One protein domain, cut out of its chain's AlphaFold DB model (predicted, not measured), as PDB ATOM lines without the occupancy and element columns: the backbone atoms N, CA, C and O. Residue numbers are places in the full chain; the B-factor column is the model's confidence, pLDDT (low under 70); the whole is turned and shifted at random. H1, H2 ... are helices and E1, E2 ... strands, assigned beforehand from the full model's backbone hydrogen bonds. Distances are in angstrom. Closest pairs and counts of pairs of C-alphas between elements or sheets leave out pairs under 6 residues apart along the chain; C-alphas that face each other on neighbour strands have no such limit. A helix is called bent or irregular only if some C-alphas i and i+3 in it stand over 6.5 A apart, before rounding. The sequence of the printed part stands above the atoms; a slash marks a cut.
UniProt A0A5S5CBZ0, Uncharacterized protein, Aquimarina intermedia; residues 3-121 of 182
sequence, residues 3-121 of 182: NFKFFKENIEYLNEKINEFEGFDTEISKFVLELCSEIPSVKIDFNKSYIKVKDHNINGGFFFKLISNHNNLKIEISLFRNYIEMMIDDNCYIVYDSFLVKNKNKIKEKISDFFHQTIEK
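This is residues 3 to 121 of the 182 residues of an uncharacterized protein of Aquimarina intermedia (UniProt A0A5S5CBZ0). One wall of six strands, E1 to E6, is covered on one face by three helices, H1, H2 and H3, lying side by side along the strands; the other face has no named helix. These are two layers, helices on one face of a sheet, and H1 and H2 form a helical hairpin. The printed part has 119 residues, with three named helices and six named strands in the chain order E1, H1, H2, E2, E3, E4, E5, E6, H3; the class is mixed, helices and strands. The sheet's order is E1, E2, E3, E4, E5, E6, all antiparallel. The whole is compact and rounded, with a radius of gyration of the C-alphas of 13.5 A and spans of 37 by 29 by 24 A.

E1 is residues 3 to 5, with C-alpha 3 at (-58.194, -24.276, 28.007). H1, residues 8 to 20, is 19.3 A long and irregular: C-alphas 16 and 19 are 7.5 A apart. H2 is residues 26 to 37, 16.3 A long. E2 is residues 50 to 54, with C-alpha 50 at (-53.895, -26.852, 23.303). E3 is residues 61 to 67, 19.7 A long, and E4 is residues 74 to 79. E5, residues 83 to 89, is 20.3 A long, and E6, residues 94 to 100, is 20.6 A long. H3, residues 104 to 120, is 23.7 A long and ends with C-alpha 120 at (-36.312, -35.740, 14.876).

E1 and E6 are the edge strands. Antiparallel neighbours E1 and E2 have N 4 and O 51 within hydrogen-bond range, 2.8 A. E2 to E6 form a meander, each strand the antiparallel neighbour of the one before, in four hairpins; within range are N 52 and O 63 at 2.8 A, N 64 and O 77 at 2.8 A, N 76 and O 87 at 2.8 A, and N 86 and O 97 at 2.7 A. H1 is over E2 and, only just, E1, where 3 of its C-alphas fall; its height over the sheet is 10.4 A. H2 is over E3 and E4, at a height of 10.1 A. H3 is over E5, at a height of 10.4 A, its line at 9 degrees to E5 on the local plane. H1 and H2 touch, a shallow tilt of 5 degrees, opposite ways; their closest C-alphas, Asn 15 and Lys 30, are 6.0 A apart. H2 and H3 touch, a shallow tilt of 18 degrees, the same way; their closest C-alphas, Ile 28 and Lys 108, are 7.0 A apart. H1 and H3 are apart. Every O i to N i+4 pair is within hydrogen-bond range in H2, against 7 of 9 in H1 and 12 of 13 in H3.

The two C-alphas farthest apart, Asn 57 and Lys 121, are 39.8 A apart. The printed part has no cut. The link from H2 to E2, 12 residues, is long. The mean pLDDT of the printed part is 73.3; 37 residues are under 70, among them 55 to 60, 88 to 102 and 114 to 121.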
ATOM      1  N   ASN A   3     -58.784 -23.835  29.265       78.00
ATOM      2  CA  ASN A   3     -58.194 -24.276  28.007       78.00
ATOM      3  C   ASN A   3     -57.280 -23.158  27.505       78.00
ATOM      4  O   ASN A   3     -57.746 -22.057  27.211       78.00
ATOM      5  N   PHE A   4     -56.004 -23.469  27.358       81.19
ATOM      6  CA  PHE A   4     -54.975 -22.572  26.868       81.19
ATOM      7  C   PHE A   4     -54.581 -22.984  25.455       81.19
ATOM      8  O   PHE A   4     -54.340 -24.159  25.174       81.19
ATOM      9  N   LYS A   5     -54.502 -22.014  24.543       82.19
ATOM     10  CA  LYS A   5     -53.913 -22.257  23.220       82.19
ATOM     11  C   LYS A   5     -52.409 -22.477  23.358       82.19
ATOM     12  O   LYS A   5     -51.795 -21.961  24.289       82.19
ATOM     13  N   PHE A   6     -51.814 -23.200  22.422       78.50
ATOM     14  CA  PHE A   6     -50.407 -23.577  22.503       78.50
ATOM     15  C   PHE A   6     -49.432 -22.444  22.127       78.50
ATOM     16  O   PHE A   6     -48.670 -22.595  21.195       78.50
ATOM     17  N   PHE A   7     -49.438 -21.294  22.798       79.69
ATOM     18  CA  PHE A   7     -48.472 -20.211  22.534       79.69
ATOM     19  C   PHE A   7     -47.485 -20.049  23.686       79.69
ATOM     20  O   PHE A   7     -47.776 -20.467  24.809       79.69
ATOM     21  N   LYS A   8     -46.329 -19.440  23.405       79.44
ATOM     22  CA  LYS A   8     -45.228 -19.295  24.366       79.44
ATOM     23  C   LYS A   8     -45.690 -18.622  25.661       79.44
ATOM     24  O   LYS A   8     -45.409 -19.136  26.735       79.44
ATOM     25  N   GLU A   9     -46.493 -17.569  25.552       84.81
ATOM     26  CA  GLU A   9     -47.023 -16.814  26.691       84.81
ATOM     27  C   GLU A   9     -47.908 -17.685  27.595       84.81
ATOM     28  O   GLU A   9     -47.851 -17.586  28.816       84.81
ATOM     29  N   ASN A  10     -48.703 -18.586  27.007       85.94
ATOM     30  CA  ASN A  10     -49.540 -19.510  27.774       85.94
ATOM     31  C   ASN A  10     -48.711 -20.607  28.449       85.94
ATOM     32  O   ASN A  10     -49.056 -21.037  29.547       85.94
ATOM     33  N   ILE A  11     -47.638 -21.072  27.803       86.12
ATOM     34  CA  ILE A  11     -46.713 -22.052  28.389       86.12
ATOM     35  C   ILE A  11     -45.972 -21.421  29.573       86.12
ATOM     36  O   ILE A  11     -45.900 -22.040  30.630       86.12
ATOM     37  N   GLU A  12     -45.481 -20.189  29.422       86.81
ATOM     38  CA  GLU A  12     -44.818 -19.422  30.487       86.81
ATOM     39  C   GLU A  12     -45.764 -19.178  31.666       86.81
ATOM     40  O   GLU A  12     -45.441 -19.552  32.795       86.81
ATOM     41  N   TYR A  13     -46.970 -18.668  31.394       89.44
ATOM     42  CA  TYR A  13     -48.017 -18.487  32.400       89.44
ATOM     43  C   TYR A  13     -48.298 -19.784  33.165       89.44
ATOM     44  O   TYR A  13     -48.322 -19.804  34.397       89.44
ATOM     45  N   LEU A  14     -48.486 -20.889  32.440       88.81
ATOM     46  CA  LEU A  14     -48.732 -22.183  33.059       88.81
ATOM     47  C   LEU A  14     -47.536 -22.641  33.886       88.81
ATOM     48  O   LEU A  14     -47.752 -23.141  34.979       88.81
ATOM     49  N   ASN A  15     -46.299 -22.459  33.429       87.50
ATOM     50  CA  ASN A  15     -45.118 -22.901  34.169       87.50
ATOM     51  C   ASN A  15     -44.979 -22.183  35.527       87.50
ATOM     52  O   ASN A  15     -44.620 -22.805  36.532       87.50
ATOM     53  N   GLU A  16     -45.338 -20.898  35.581       89.25
ATOM     54  CA  GLU A  16     -45.397 -20.116  36.822       89.25
ATOM     55  C   GLU A  16     -46.534 -20.576  37.744       89.25
ATOM     56  O   GLU A  16     -46.352 -20.689  38.960       89.25
ATOM     57  N   LYS A  17     -47.702 -20.874  37.166       89.12
ATOM     58  CA  LYS A  17     -48.951 -21.127  37.896       89.12
ATOM     59  C   LYS A  17     -49.253 -22.594  38.167       89.12
ATOM     60  O   LYS A  17     -50.146 -22.890  38.950       89.12
ATOM     61  N   ILE A  18     -48.502 -23.533  37.593       86.75
ATOM     62  CA  ILE A  18     -48.809 -24.972  37.639       86.75
ATOM     63  C   ILE A  18     -48.915 -25.529  39.067       86.75
ATOM     64  O   ILE A  18     -49.655 -26.476  39.306       86.75
ATOM     65  N   ASN A  19     -48.192 -24.928  40.018       87.25
ATOM     66  CA  ASN A  19     -48.215 -25.307  41.431       87.25
ATOM     67  C   ASN A  19     -49.509 -24.889  42.155       87.25
ATOM     68  O   ASN A  19     -49.765 -25.390  43.244       87.25
ATOM     69  N   GLU A  20     -50.293 -23.972  41.581       87.19
ATOM     70  CA  GLU A  20     -51.594 -23.540  42.110       87.19
ATOM     71  C   GLU A  20     -52.706 -24.548  41.769       87.19
ATOM     72  O   GLU A  20     -53.795 -24.472  42.330       87.19
ATOM     73  N   PHE A  21     -52.431 -25.514  40.883       83.25
ATOM     74  CA  PHE A  21     -53.369 -26.561  40.498       83.25
ATOM     75  C   PHE A  21     -53.037 -27.891  41.191       83.25
ATOM     76  O   PHE A  21     -51.903 -28.368  41.177       83.25
ATOM     77  N   GLU A  22     -54.057 -28.548  41.729       79.69
ATOM     78  CA  GLU A  22     -53.993 -29.899  42.281       79.69
ATOM     79  C   GLU A  22     -54.515 -30.987  41.311       79.69
ATOM     80  O   GLU A  22     -55.173 -30.734  40.298       79.69
ATOM     81  N   GLY A  23     -54.268 -32.257  41.650       77.56
ATOM     82  CA  GLY A  23     -54.855 -33.415  40.956       77.56
ATOM     83  C   GLY A  23     -53.966 -34.097  39.911       77.56
ATOM     84  O   GLY A  23     -54.390 -35.083  39.309       77.56
ATOM     85  N   PHE A  24     -52.726 -33.642  39.733       84.00
ATOM     86  CA  PHE A  24     -51.717 -34.262  38.868       84.00
ATOM     87  C   PHE A  24     -50.296 -34.053  39.424       84.00
ATOM     88  O   PHE A  24     -50.105 -33.305  40.380       84.00
ATOM     89  N   ASP A  25     -49.297 -34.741  38.860       82.75
ATOM     90  CA  ASP A  25     -47.893 -34.575  39.263       82.75
ATOM     91  C   ASP A  25     -47.302 -33.288  38.662       82.75
ATOM     92  O   ASP A  25     -46.949 -33.241  37.483       82.75
ATOM     93  N   THR A  26     -47.205 -32.234  39.475       87.00
ATOM     94  CA  THR A  26     -46.755 -30.901  39.043       87.00
ATOM     95  C   THR A  26     -45.314 -30.886  38.535       87.00
ATOM     96  O   THR A  26     -44.995 -30.114  37.636       87.00
ATOM     97  N   GLU A  27     -44.444 -31.756  39.050       88.19
ATOM     98  CA  GLU A  27     -43.048 -31.853  38.617       88.19
ATOM     99  C   GLU A  27     -42.944 -32.407  37.192       88.19
ATOM    100  O   GLU A  27     -42.156 -31.920  36.382       88.19
ATOM    101  N   ILE A  28     -43.755 -33.418  36.872       86.50
ATOM    102  CA  ILE A  28     -43.820 -33.971  35.517       86.50
ATOM    103  C   ILE A  28     -44.526 -32.990  34.577       86.50
ATOM    104  O   ILE A  28     -44.078 -32.823  33.446       86.50
ATOM    105  N   SER A  29     -45.565 -32.286  35.037       88.50
ATOM    106  CA  SER A  29     -46.214 -31.236  34.241       88.50
ATOM    107  C   SER A  29     -45.252 -30.114  33.865       88.50
ATOM    108  O   SER A  29     -45.231 -29.714  32.704       88.50
ATOM    109  N   LYS A  30     -44.420 -29.641  34.806       90.94
ATOM    110  CA  LYS A  30     -43.363 -28.654  34.521       90.94
ATOM    111  C   LYS A  30     -42.399 -29.156  33.460       90.94
ATOM    112  O   LYS A  30     -42.161 -28.464  32.483       90.94
ATOM    113  N   PHE A  31     -41.931 -30.392  33.609       90.00
ATOM    114  CA  PHE A  31     -41.043 -31.002  32.628       90.00
ATOM    115  C   PHE A  31     -41.674 -31.085  31.226       90.00
ATOM    116  O   PHE A  31     -41.022 -30.787  30.231       90.00
ATOM    117  N   VAL A  32     -42.960 -31.440  31.126       86.56
ATOM    118  CA  VAL A  32     -43.675 -31.430  29.838       86.56
ATOM    119  C   VAL A  32     -43.768 -30.008  29.275       86.56
ATOM    120  O   VAL A  32     -43.515 -29.823  28.090       86.56
ATOM    121  N   LEU A  33     -44.092 -29.004  30.097       88.56
ATOM    122  CA  LEU A  33     -44.139 -27.595  29.681       88.56
ATOM    123  C   LEU A  33     -42.773 -27.075  29.201       88.56
ATOM    124  O   LEU A  33     -42.721 -26.331  28.224       88.56
ATOM    125  N   GLU A  34     -41.680 -27.491  29.840       88.62
ATOM    126  CA  GLU A  34     -40.311 -27.178  29.417       88.62
ATOM    127  C   GLU A  34     -40.034 -27.747  28.021       88.62
ATOM    128  O   GLU A  34     -39.736 -26.976  27.108       88.62
ATOM    129  N   LEU A  35     -40.274 -29.045  27.803       83.75
ATOM    130  CA  LEU A  35     -40.127 -29.672  26.479       83.75
ATOM    131  C   LEU A  35     -40.981 -28.980  25.409       83.75
ATOM    132  O   LEU A  35     -40.558 -28.807  24.272       83.75
ATOM    133  N   CYS A  36     -42.190 -28.557  25.775       80.56
ATOM    134  CA  CYS A  36     -43.088 -27.811  24.900       80.56
ATOM    135  C   CYS A  36     -42.517 -26.456  24.478       80.56
ATOM    136  O   CYS A  36     -42.689 -26.053  23.327       80.56
ATOM    137  N   SER A  37     -41.858 -25.755  25.404       82.25
ATOM    138  CA  SER A  37     -41.265 -24.438  25.163       82.25
ATOM    139  C   SER A  37     -40.066 -24.480  24.210       82.25
ATOM    140  O   SER A  37     -39.775 -23.488  23.543       82.25
ATOM    141  N   GLU A  38     -39.411 -25.639  24.100       81.81
ATOM    142  CA  GLU A  38     -38.271 -25.872  23.209       81.81
ATOM    143  C   GLU A  38     -38.692 -26.112  21.749       81.81
ATOM    144  O   GLU A  38     -37.870 -26.022  20.834       81.81
ATOM    145  N   ILE A  39     -39.976 -26.390  21.491       76.75
ATOM    146  CA  ILE A  39     -40.467 -26.696  20.145       76.75
ATOM    147  C   ILE A  39     -40.557 -25.410  19.310       76.75
ATOM    148  O   ILE A  39     -41.274 -24.478  19.682       76.75
ATOM    149  N   PRO A  40     -39.921 -25.354  18.121       74.06
ATOM    150  CA  PRO A  40     -40.030 -24.196  17.244       74.06
ATOM    151  C   PRO A  40     -41.485 -23.916  16.847       74.06
ATOM    152  O   PRO A  40     -42.145 -24.768  16.248       74.06
ATOM    153  N   SER A  41     -41.957 -22.692  17.102       74.06
ATOM    154  CA  SER A  41     -43.337 -22.241  16.841       74.06
ATOM    155  C   SER A  41     -43.821 -22.518  15.415       74.06
ATOM    156  O   SER A  41     -44.961 -22.922  15.206       74.06
ATOM    157  N   VAL A  42     -42.934 -22.372  14.428       73.06
ATOM    158  CA  VAL A  42     -43.213 -22.631  13.005       73.06
ATOM    159  C   VAL A  42     -43.652 -24.071  12.715       73.06
ATOM    160  O   VAL A  42     -44.305 -24.323  11.704       73.06
ATOM    161  N   LYS A  43     -43.332 -25.027  13.595       74.69
ATOM    162  CA  LYS A  43     -43.681 -26.443  13.425       74.69
ATOM    163  C   LYS A  43     -45.075 -26.795  13.956       74.69
ATOM    164  O   LYS A  43     -45.507 -27.924  13.734       74.69
ATOM    165  N   ILE A  44     -45.779 -25.875  14.623       77.12
ATOM    166  CA  ILE A  44     -46.979 -26.177  15.416       77.12
ATOM    167  C   ILE A  44     -48.241 -25.548  14.807       77.12
ATOM    168  O   ILE A  44     -48.269 -24.355  14.502       77.12
ATOM    169  N   ASP A  45     -49.309 -26.340  14.696       82.44
ATOM    170  CA  ASP A  45     -50.658 -25.862  14.381       82.44
ATOM    171  C   ASP A  45     -51.315 -25.343  15.664       82.44
ATOM    172  O   ASP A  45     -51.918 -26.091  16.444       82.44
ATOM    173  N   PHE A  46     -51.197 -24.039  15.895       80.94
ATOM    174  CA  PHE A  46     -51.755 -23.377  17.075       80.94
ATOM    175  C   PHE A  46     -53.283 -23.371  17.141       80.94
ATOM    176  O   PHE A  46     -53.849 -23.138  18.210       80.94
ATOM    177  N   ASN A  47     -53.969 -23.612  16.021       80.62
ATOM    178  CA  ASN A  47     -55.429 -23.661  16.005       80.62
ATOM    179  C   ASN A  47     -55.950 -24.994  16.538       80.62
ATOM    180  O   ASN A  47     -57.062 -25.045  17.063       80.62
ATOM    181  N   LYS A  48     -55.153 -26.061  16.412       82.25
ATOM    182  CA  LYS A  48     -55.531 -27.403  16.871       82.25
ATOM    183  C   LYS A  48     -54.775 -27.875  18.117       82.25
ATOM    184  O   LYS A  48     -55.218 -28.832  18.752       82.25
ATOM    185  N   SER A  49     -53.676 -27.214  18.474       85.00
ATOM    186  CA  SER A  49     -52.875 -27.517  19.665       85.00
ATOM    187  C   SER A  49     -53.385 -26.768  20.898       85.00
ATOM    188  O   SER A  49     -53.694 -25.575  20.829       85.00
ATOM    189  N   TYR A  50     -53.446 -27.445  22.044       86.69
ATOM    190  CA  TYR A  50     -53.895 -26.852  23.303       86.69
ATOM    191  C   TYR A  50     -53.263 -27.509  24.531       86.69
ATOM    192  O   TYR A  50     -52.866 -28.675  24.516       86.69
ATOM    193  N   ILE A  51     -53.260 -26.761  25.630       87.94
ATOM    194  CA  ILE A  51     -53.038 -27.269  26.982       87.94
ATOM    195  C   ILE A  51     -54.324 -27.046  27.766       87.94
ATOM    196  O   ILE A  51     -54.981 -26.017  27.641       87.94
ATOM    197  N   LYS A  52     -54.723 -28.026  28.560       87.50
ATOM    198  CA  LYS A  52     -55.955 -27.989  29.329       87.50
ATOM    199  C   LYS A  52     -55.682 -28.453  30.743       87.50
ATOM    200  O   LYS A  52     -55.174 -29.552  30.952       87.50
ATOM    201  N   VAL A  53     -56.093 -27.639  31.706       83.94
ATOM    202  CA  VAL A  53     -55.939 -27.935  33.131       83.94
ATOM    203  C   VAL A  53     -57.328 -28.069  33.753       83.94
ATOM    204  O   VAL A  53     -58.203 -27.209  33.582       83.94
ATOM    205  N   LYS A  54     -57.579 -29.203  34.416       74.75
ATOM    206  CA  LYS A  54     -58.840 -29.466  35.121       74.75
ATOM    207  C   LYS A  54     -58.683 -29.270  36.627       74.75
ATOM    208  O   LYS A  54     -57.849 -29.917  37.252       74.75
ATOM    209  N   ASP A  55     -59.572 -28.443  37.167       56.12
ATOM    210  CA  ASP A  55     -59.822 -28.253  38.596       56.12
ATOM    211  C   ASP A  55     -60.393 -29.535  39.256       56.12
ATOM    212  O   ASP A  55     -60.979 -30.409  38.603       56.12
ATOM    213  N   HIS A  56     -60.181 -29.647  40.561       54.34
ATOM    214  CA  HIS A  56     -60.025 -30.854  41.378       54.34
ATOM    215  C   HIS A  56     -61.344 -31.563  41.684       54.34
ATOM    216  O   HIS A  56     -61.351 -32.708  42.132       54.34
ATOM    217  N   ASN A  57     -62.470 -30.913  41.401       53.78
ATOM    218  CA  ASN A  57     -63.754 -31.357  41.918       53.78
ATOM    219  C   ASN A  57     -64.356 -32.580  41.218       53.78
ATOM    220  O   ASN A  57     -65.249 -33.185  41.800       53.78
ATOM    221  N   ILE A  58     -63.911 -32.985  40.015       46.09
ATOM    222  CA  ILE A  58     -64.506 -34.174  39.353       46.09
ATOM    223  C   ILE A  58     -63.514 -35.098  38.633       46.09
ATOM    224  O   ILE A  58     -63.804 -36.280  38.547       46.09
ATOM    225  N   ASN A  59     -62.365 -34.642  38.128       52.84
ATOM    226  CA  ASN A  59     -61.301 -35.503  37.571       52.84
ATOM    227  C   ASN A  59     -60.112 -34.601  37.212       52.84
ATOM    228  O   ASN A  59     -59.992 -34.162  36.062       52.84
ATOM    229  N   GLY A  60     -59.302 -34.261  38.218       56.84
ATOM    230  CA  GLY A  60     -58.094 -33.455  38.041       56.84
ATOM    231  C   GLY A  60     -57.161 -34.078  37.002       56.84
ATOM    232  O   GLY A  60     -57.045 -35.300  36.912       56.84
ATOM    233  N   GLY A  61     -56.544 -33.233  36.180       74.56
ATOM    234  CA  GLY A  61     -55.624 -33.690  35.150       74.56
ATOM    235  C   GLY A  61     -55.045 -32.544  34.331       74.56
ATOM    236  O   GLY A  61     -55.709 -31.526  34.106       74.56
ATOM    237  N   PHE A  62     -53.806 -32.734  33.895       80.81
ATOM    238  CA  PHE A  62     -53.102 -31.846  32.981       80.81
ATOM    239  C   PHE A  62     -53.044 -32.526  31.616       80.81
ATOM    240  O   PHE A  62     -52.436 -33.582  31.462       80.81
ATOM    241  N   PHE A  63     -53.727 -31.939  30.641       83.06
ATOM    242  CA  PHE A  63     -53.870 -32.489  29.302       83.06
ATOM    243  C   PHE A  63     -53.136 -31.603  28.318       83.06
ATOM    244  O   PHE A  63     -53.346 -30.394  28.260       83.06
ATOM    245  N   PHE A  64     -52.328 -32.228  27.494       83.31
ATOM    246  CA  PHE A  64     -51.550 -31.589  26.461       83.31
ATOM    247  C   PHE A  64     -51.913 -32.234  25.131       83.31
ATOM    248  O   PHE A  64     -51.985 -33.457  25.036       83.31
ATOM    249  N   LYS A  65     -52.154 -31.405  24.117       84.50
ATOM    250  CA  LYS A  65     -52.329 -31.822  22.731       84.50
ATOM    251  C   LYS A  65     -51.504 -30.916  21.831       84.50
ATOM    252  O   LYS A  65     -51.770 -29.718  21.752       84.50
ATOM    253  N   LEU A  66     -50.577 -31.506  21.096       80.75
ATOM    254  CA  LEU A  66     -49.754 -30.834  20.101       80.75
ATOM    255  C   LEU A  66     -50.023 -31.426  18.733       80.75
ATOM    256  O   LEU A  66     -49.983 -32.640  18.578       80.75
ATOM    257  N   ILE A  67     -50.268 -30.574  17.747       79.44
ATOM    258  CA  ILE A  67     -50.410 -30.961  16.348       79.44
ATOM    259  C   ILE A  67     -49.367 -30.208  15.527       79.44
ATOM    260  O   ILE A  67     -49.244 -28.990  15.636       79.44
ATOM    261  N   SER A  68     -48.610 -30.930  14.703       76.75
ATOM    262  CA  SER A  68     -47.638 -30.329  13.785       76.75
ATOM    263  C   SER A  68     -48.312 -29.731  12.542       76.75
ATOM    264  O   SER A  68     -49.301 -30.273  12.052       76.75
ATOM    265  N   ASN A  69     -47.740 -28.660  11.982       69.38
ATOM    266  CA  ASN A  69     -48.266 -27.996  10.776       69.38
ATOM    267  C   ASN A  69     -48.181 -28.849   9.498       69.38
ATOM    268  O   ASN A  69     -48.973 -28.645   8.580       69.38
ATOM    269  N   HIS A  70     -47.206 -29.760   9.404       59.34
ATOM    270  CA  HIS A  70     -46.819 -30.361   8.119       59.34
ATOM    271  C   HIS A  70     -46.938 -31.883   8.052       59.34
ATOM    272  O   HIS A  70     -47.049 -32.419   6.954       59.34
ATOM    273  N   ASN A  71     -46.962 -32.579   9.193       57.03
ATOM    274  CA  ASN A  71     -46.858 -34.040   9.213       57.03
ATOM    275  C   ASN A  71     -48.073 -34.722   9.854       57.03
ATOM    276  O   ASN A  71     -48.005 -35.913  10.136       57.03
ATOM    277  N   ASN A  72     -49.153 -33.975  10.141       62.50
ATOM    278  CA  ASN A  72     -50.315 -34.406  10.944       62.50
ATOM    279  C   ASN A  72     -49.952 -35.110  12.260       62.50
ATOM    280  O   ASN A  72     -50.811 -35.712  12.898       62.50
ATOM    281  N   LEU A  73     -48.694 -34.993  12.683       64.50
ATOM    282  CA  LEU A  73     -48.228 -35.543  13.925       64.50
ATOM    283  C   LEU A  73     -49.021 -34.911  15.054       64.50
ATOM    284  O   LEU A  73     -49.033 -33.686  15.187       64.50
ATOM    285  N   LYS A  74     -49.634 -35.759  15.860       74.31
ATOM    286  CA  LYS A  74     -50.458 -35.412  16.995       74.31
ATOM    287  C   LYS A  74     -49.890 -36.107  18.228       74.31
ATOM    288  O   LYS A  74     -49.893 -37.330  18.301       74.31
ATOM    289  N   ILE A  75     -49.435 -35.329  19.203       74.50
ATOM    290  CA  ILE A  75     -48.994 -35.818  20.512       74.50
ATOM    291  C   ILE A  75     -50.065 -35.445  21.530       74.50
ATOM    292  O   ILE A  75     -50.422 -34.275  21.642       74.50
ATOM    293  N   GLU A  76     -50.580 -36.417  22.274       78.81
ATOM    294  CA  GLU A  76     -51.452 -36.190  23.424       78.81
ATOM    295  C   GLU A  76     -50.795 -36.749  24.687       78.81
ATOM    296  O   GLU A  76     -50.322 -37.880  24.693       78.81
ATOM    297  N   ILE A  77     -50.747 -35.961  25.759       78.62
ATOM    298  CA  ILE A  77     -50.260 -36.396  27.073       78.62
ATOM    299  C   ILE A  77     -51.301 -35.999  28.110       78.62
ATOM    300  O   ILE A  77     -51.673 -34.832  28.206       78.62
ATOM    301  N   SER A  78     -51.749 -36.966  28.895       79.94
ATOM    302  CA  SER A  78     -52.684 -36.774  29.998       79.94
ATOM    303  C   SER A  78     -51.986 -37.169  31.292       79.94
ATOM    304  O   SER A  78     -51.652 -38.336  31.502       79.94
ATOM    305  N   LEU A  79     -51.736 -36.195  32.159       76.94
ATOM    306  CA  LEU A  79     -51.130 -36.402  33.466       76.94
ATOM    307  C   LEU A  79     -52.214 -36.382  34.533       76.94
ATOM    308  O   LEU A  79     -53.016 -35.451  34.614       76.94
ATOM    309  N   PHE A  80     -52.175 -37.384  35.395       76.69
ATOM    310  CA  PHE A  80     -53.052 -37.527  36.543       76.69
ATOM    311  C   PHE A  80     -52.208 -37.743  37.794       76.69
ATOM    312  O   PHE A  80     -50.985 -37.873  37.737       76.69
ATOM    313  N   ARG A  81     -52.859 -37.782  38.958       71.06
ATOM    314  CA  ARG A  81     -52.172 -37.847  40.256       71.06
ATOM    315  C   ARG A  81     -51.162 -38.994  40.379       71.06
ATOM    316  O   ARG A  81     -50.138 -38.837  41.030       71.06
ATOM    317  N   ASN A  82     -51.468 -40.156  39.814       64.31
ATOM    318  CA  ASN A  82     -50.670 -41.375  39.970       64.31
ATOM    319  C   ASN A  82     -50.424 -42.122  38.656       64.31
ATOM    320  O   ASN A  82     -49.764 -43.164  38.669       64.31
ATOM    321  N   TYR A  83     -50.942 -41.618  37.540       70.62
ATOM    322  CA  TYR A  83     -50.759 -42.229  36.235       70.62
ATOM    323  C   TYR A  83     -50.608 -41.181  35.142       70.62
ATOM    324  O   TYR A  83     -51.007 -40.028  35.296       70.62
ATOM    325  N   ILE A  84     -49.990 -41.601  34.050       66.50
ATOM    326  CA  ILE A  84     -49.752 -40.796  32.859       66.50
ATOM    327  C   ILE A  84     -50.192 -41.620  31.671       66.50
ATOM    328  O   ILE A  84     -49.851 -42.801  31.602       66.50
ATOM    329  N   GLU A  85     -50.897 -40.988  30.751       70.00
ATOM    330  CA  GLU A  85     -51.253 -41.533  29.449       70.00
ATOM    331  C   GLU A  85     -50.604 -40.674  28.370       70.00
ATOM    332  O   GLU A  85     -50.545 -39.451  28.489       70.00
ATOM    333  N   MET A  86     -50.082 -41.307  27.330       68.31
ATOM    334  CA  MET A  86     -49.420 -40.659  26.210       68.31
ATOM    335  C   MET A  86     -49.898 -41.289  24.914       68.31
ATOM    336  O   MET A  86     -50.096 -42.496  24.845       68.31
ATOM    337  N   MET A  87     -50.055 -40.489  23.875       71.44
ATOM    338  CA  MET A  87     -50.424 -40.946  22.550       71.44
ATOM    339  C   MET A  87     -49.641 -40.152  21.507       71.44
ATOM    340  O   MET A  87     -49.570 -38.930  21.592       71.44
ATOM    341  N   ILE A  88     -49.085 -40.837  20.517       62.88
ATOM    342  CA  ILE A  88     -48.615 -40.253  19.259       62.88
ATOM    343  C   ILE A  88     -49.491 -40.806  18.150       62.88
ATOM    344  O   ILE A  88     -49.773 -41.999  18.135       62.88
ATOM    345  N   ASP A  89     -49.885 -39.944  17.230       66.81
ATOM    346  CA  ASP A  89     -50.577 -40.283  15.994       66.81
ATOM    347  C   ASP A  89     -49.878 -39.540  14.848       66.81
ATOM    348  O   ASP A  89     -49.841 -38.311  14.850       66.81
ATOM    349  N   ASP A  90     -49.248 -40.265  13.923       54.31
ATOM    350  CA  ASP A  90     -48.422 -39.715  12.839       54.31
ATOM    351  C   ASP A  90     -48.953 -40.074  11.438       54.31
ATOM    352  O   ASP A  90     -48.191 -40.462  10.559       54.31
ATOM    353  N   ASN A  91     -50.268 -39.954  11.198       49.28
ATOM    354  CA  ASN A  91     -50.985 -40.379   9.971       49.28
ATOM    355  C   ASN A  91     -50.910 -41.883   9.642       49.28
ATOM    356  O   ASN A  91     -51.843 -42.416   9.042       49.28
ATOM    357  N   CYS A  92     -49.807 -42.553   9.970       41.03
ATOM    358  CA  CYS A  92     -49.501 -43.927   9.598       41.03
ATOM    359  C   CYS A  92     -49.605 -44.856  10.810       41.03
ATOM    360  O   CYS A  92     -50.045 -45.998  10.668       41.03
ATOM    361  N   TYR A  93     -49.249 -44.367  11.999       47.91
ATOM    362  CA  TYR A  93     -49.191 -45.144  13.226       47.91
ATOM    363  C   TYR A  93     -49.782 -44.377  14.405       47.91
ATOM    364  O   TYR A  93     -49.640 -43.165  14.532       47.91
ATOM    365  N   ILE A  94     -50.423 -45.126  15.306       52.19
ATOM    366  CA  ILE A  94     -50.836 -44.621  16.612       52.19
ATOM    367  C   ILE A  94     -50.120 -45.442  17.679       52.19
ATOM    368  O   ILE A  94     -50.329 -46.654  17.783       52.19
ATOM    369  N   VAL A  95     -49.294 -44.782  18.483       53.38
ATOM    370  CA  VAL A  95     -48.632 -45.370  19.649       53.38
ATOM    371  C   VAL A  95     -49.306 -44.822  20.890       53.38
ATOM    372  O   VAL A  95     -49.372 -43.611  21.065       53.38
ATOM    373  N   TYR A  96     -49.795 -45.704  21.757       56.03
ATOM    374  CA  TYR A  96     -50.354 -45.317  23.047       56.03
ATOM    375  C   TYR A  96     -49.531 -45.908  24.178       56.03
ATOM    376  O   TYR A  96     -49.286 -47.117  24.183       56.03
ATOM    377  N   ASP A  97     -49.207 -45.065  25.157       52.31
ATOM    378  CA  ASP A  97     -48.431 -45.343  26.347       52.31
ATOM    379  C   ASP A  97     -49.104 -44.961  27.667       52.31
ATOM    380  O   ASP A  97     -49.849 -44.002  27.749       52.31
ATOM    381  N   SER A  98     -48.869 -45.757  28.719       60.12
ATOM    382  CA  SER A  98     -49.455 -45.530  30.041       60.12
ATOM    383  C   SER A  98     -48.514 -46.006  31.136       60.12
ATOM    384  O   SER A  98     -47.977 -47.117  31.055       60.12
ATOM    385  N   PHE A  99     -48.323 -45.187  32.166       58.25
ATOM    386  CA  PHE A  99     -47.366 -45.437  33.242       58.25
ATOM    387  C   PHE A  99     -47.946 -45.063  34.597       58.25
ATOM    388  O   PHE A  99     -48.602 -44.036  34.730       58.25
ATOM    389  N   LEU A 100     -47.638 -45.859  35.624       63.81
ATOM    390  CA  LEU A 100     -47.810 -45.440  37.014       63.81
ATOM    391  C   LEU A 100     -46.639 -44.542  37.426       63.81
ATOM    392  O   LEU A 100     -45.477 -44.894  37.198       63.81
ATOM    393  N   VAL A 101     -46.936 -43.430  38.096       64.81
ATOM    394  CA  VAL A 101     -45.935 -42.469  38.578       64.81
ATOM    395  C   VAL A 101     -45.240 -43.016  39.827       64.81
ATOM    396  O   VAL A 101     -45.598 -42.699  40.956       64.81
ATOM    397  N   LYS A 102     -44.265 -43.913  39.622       67.50
ATOM    398  CA  LYS A 102     -43.431 -44.498  40.695       67.50
ATOM    399  C   LYS A 102     -41.960 -44.092  40.607       67.50
ATOM    400  O   LYS A 102     -41.309 -43.943  41.630       67.50
ATOM    401  N   ASN A 103     -41.435 -43.924  39.392       72.81
ATOM    402  CA  ASN A 103     -40.062 -43.488  39.135       72.81
ATOM    403  C   ASN A 103     -40.099 -42.322  38.143       72.81
ATOM    404  O   ASN A 103     -40.199 -42.532  36.934       72.81
ATOM    405  N   LYS A 104     -40.068 -41.099  38.678       77.00
ATOM    406  CA  LYS A 104     -40.248 -39.871  37.898       77.00
ATOM    407  C   LYS A 104     -39.146 -39.663  36.861       77.00
ATOM    408  O   LYS A 104     -39.457 -39.277  35.745       77.00
ATOM    409  N   ASN A 105     -37.895 -39.998  37.181       78.56
ATOM    410  CA  ASN A 105     -36.772 -39.847  36.248       78.56
ATOM    411  C   ASN A 105     -36.959 -40.714  35.003       78.56
ATOM    412  O   ASN A 105     -36.925 -40.204  33.891       78.56
ATOM    413  N   LYS A 106     -37.293 -41.997  35.184       73.31
ATOM    414  CA  LYS A 106     -37.565 -42.905  34.059       73.31
ATOM    415  C   LYS A 106     -38.767 -42.463  33.216       73.31
ATOM    416  O   LYS A 106     -38.842 -42.752  32.025       73.31
ATOM    417  N   ILE A 107     -39.744 -41.806  33.836       73.81
ATOM    418  CA  ILE A 107     -40.889 -41.231  33.126       73.81
ATOM    419  C   ILE A 107     -40.456 -40.014  32.311       73.81
ATOM    420  O   ILE A 107     -40.818 -39.930  31.145       73.81
ATOM    421  N   LYS A 108     -39.666 -39.109  32.895       80.00
ATOM    422  CA  LYS A 108     -39.103 -37.948  32.195       80.00
ATOM    423  C   LYS A 108     -38.251 -38.380  31.000       80.00
ATOM    424  O   LYS A 108     -38.452 -37.859  29.913       80.00
ATOM    425  N   GLU A 109     -37.397 -39.389  31.169       74.44
ATOM    426  CA  GLU A 109     -36.640 -40.016  30.073       74.44
ATOM    427  C   GLU A 109     -37.575 -40.513  28.966       74.44
ATOM    428  O   GLU A 109     -37.427 -40.124  27.817       74.44
ATOM    429  N   LYS A 110     -38.611 -41.287  29.318       70.56
ATOM    430  CA  LYS A 110     -39.592 -41.791  28.347       70.56
ATOM    431  C   LYS A 110     -40.353 -40.685  27.627       70.56
ATOM    432  O   LYS A 110     -40.581 -40.825  26.437       70.56
ATOM    433  N   ILE A 111     -40.772 -39.635  28.333       75.88
ATOM    434  CA  ILE A 111     -41.434 -38.469  27.735       75.88
ATOM    435  C   ILE A 111     -40.452 -37.767  26.789       75.88
ATOM    436  O   ILE A 111     -40.821 -37.475  25.660       75.88
ATOM    437  N   SER A 112     -39.202 -37.551  27.206       75.38
ATOM    438  CA  SER A 112     -38.167 -36.944  26.364       75.38
ATOM    439  C   SER A 112     -37.935 -37.755  25.092       75.38
ATOM    440  O   SER A 112     -38.005 -37.196  24.000       75.38
ATOM    441  N   ASP A 113     -37.762 -39.073  25.217       70.12
ATOM    442  CA  ASP A 113     -37.660 -39.989  24.080       70.12
ATOM    443  C   ASP A 113     -38.895 -39.866  23.177       70.12
ATOM    444  O   ASP A 113     -38.765 -39.844  21.958       70.12
ATOM    445  N   PHE A 114     -40.089 -39.732  23.762       66.69
ATOM    446  CA  PHE A 114     -41.349 -39.543  23.041       66.69
ATOM    447  C   PHE A 114     -41.382 -38.225  22.255       66.69
ATOM    448  O   PHE A 114     -41.872 -38.206  21.133       66.69
ATOM    449  N   PHE A 115     -40.846 -37.124  22.785       66.19
ATOM    450  CA  PHE A 115     -40.745 -35.859  22.047       66.19
ATOM    451  C   PHE A 115     -39.638 -35.913  20.980       66.19
ATOM    452  O   PHE A 115     -39.884 -35.547  19.830       66.19
ATOM    453  N   HIS A 116     -38.452 -36.437  21.306       61.66
ATOM    454  CA  HIS A 116     -37.295 -36.482  20.400       61.66
ATOM    455  C   HIS A 116     -37.483 -37.464  19.241       61.66
ATOM    456  O   HIS A 116     -37.276 -37.090  18.088       61.66
ATOM    457  N   GLN A 117     -37.964 -38.689  19.502       54.28
ATOM    458  CA  GLN A 117     -38.239 -39.672  18.442       54.28
ATOM    459  C   GLN A 117     -39.248 -39.156  17.415       54.28
ATOM    460  O   GLN A 117     -39.254 -39.629  16.284       54.28
ATOM    461  N   THR A 118     -40.069 -38.186  17.798       49.00
ATOM    462  CA  THR A 118     -41.211 -37.710  17.023       49.00
ATOM    463  C   THR A 118     -40.926 -36.368  16.338       49.00
ATOM    464  O   THR A 118     -41.445 -36.097  15.258       49.00
ATOM    465  N   ILE A 119     -40.050 -35.540  16.920       43.81
ATOM    466  CA  ILE A 119     -39.588 -34.271  16.335       43.81
ATOM    467  C   ILE A 119     -38.390 -34.485  15.392       43.81
ATOM    468  O   ILE A 119     -38.265 -33.751  14.407       43.81
ATOM    469  N   GLU A 120     -37.534 -35.482  15.656       36.62
ATOM    470  CA  GLU A 120     -36.312 -35.740  14.876       36.62
ATOM    471  C   GLU A 120     -36.454 -36.830  13.807       36.62
ATOM    472  O   GLU A 120     -35.730 -36.781  12.810       36.62
ATOM    473  N   LYS A 121     -37.405 -37.775  13.918       38.22
ATOM    474  CA  LYS A 121     -37.698 -38.701  12.808       38.22
ATOM    475  C   LYS A 121     -38.529 -38.001  11.734       38.22
ATOM    476  O   LYS A 121     -39.719 -38.248  11.555       38.22
TER     477      LYS A 121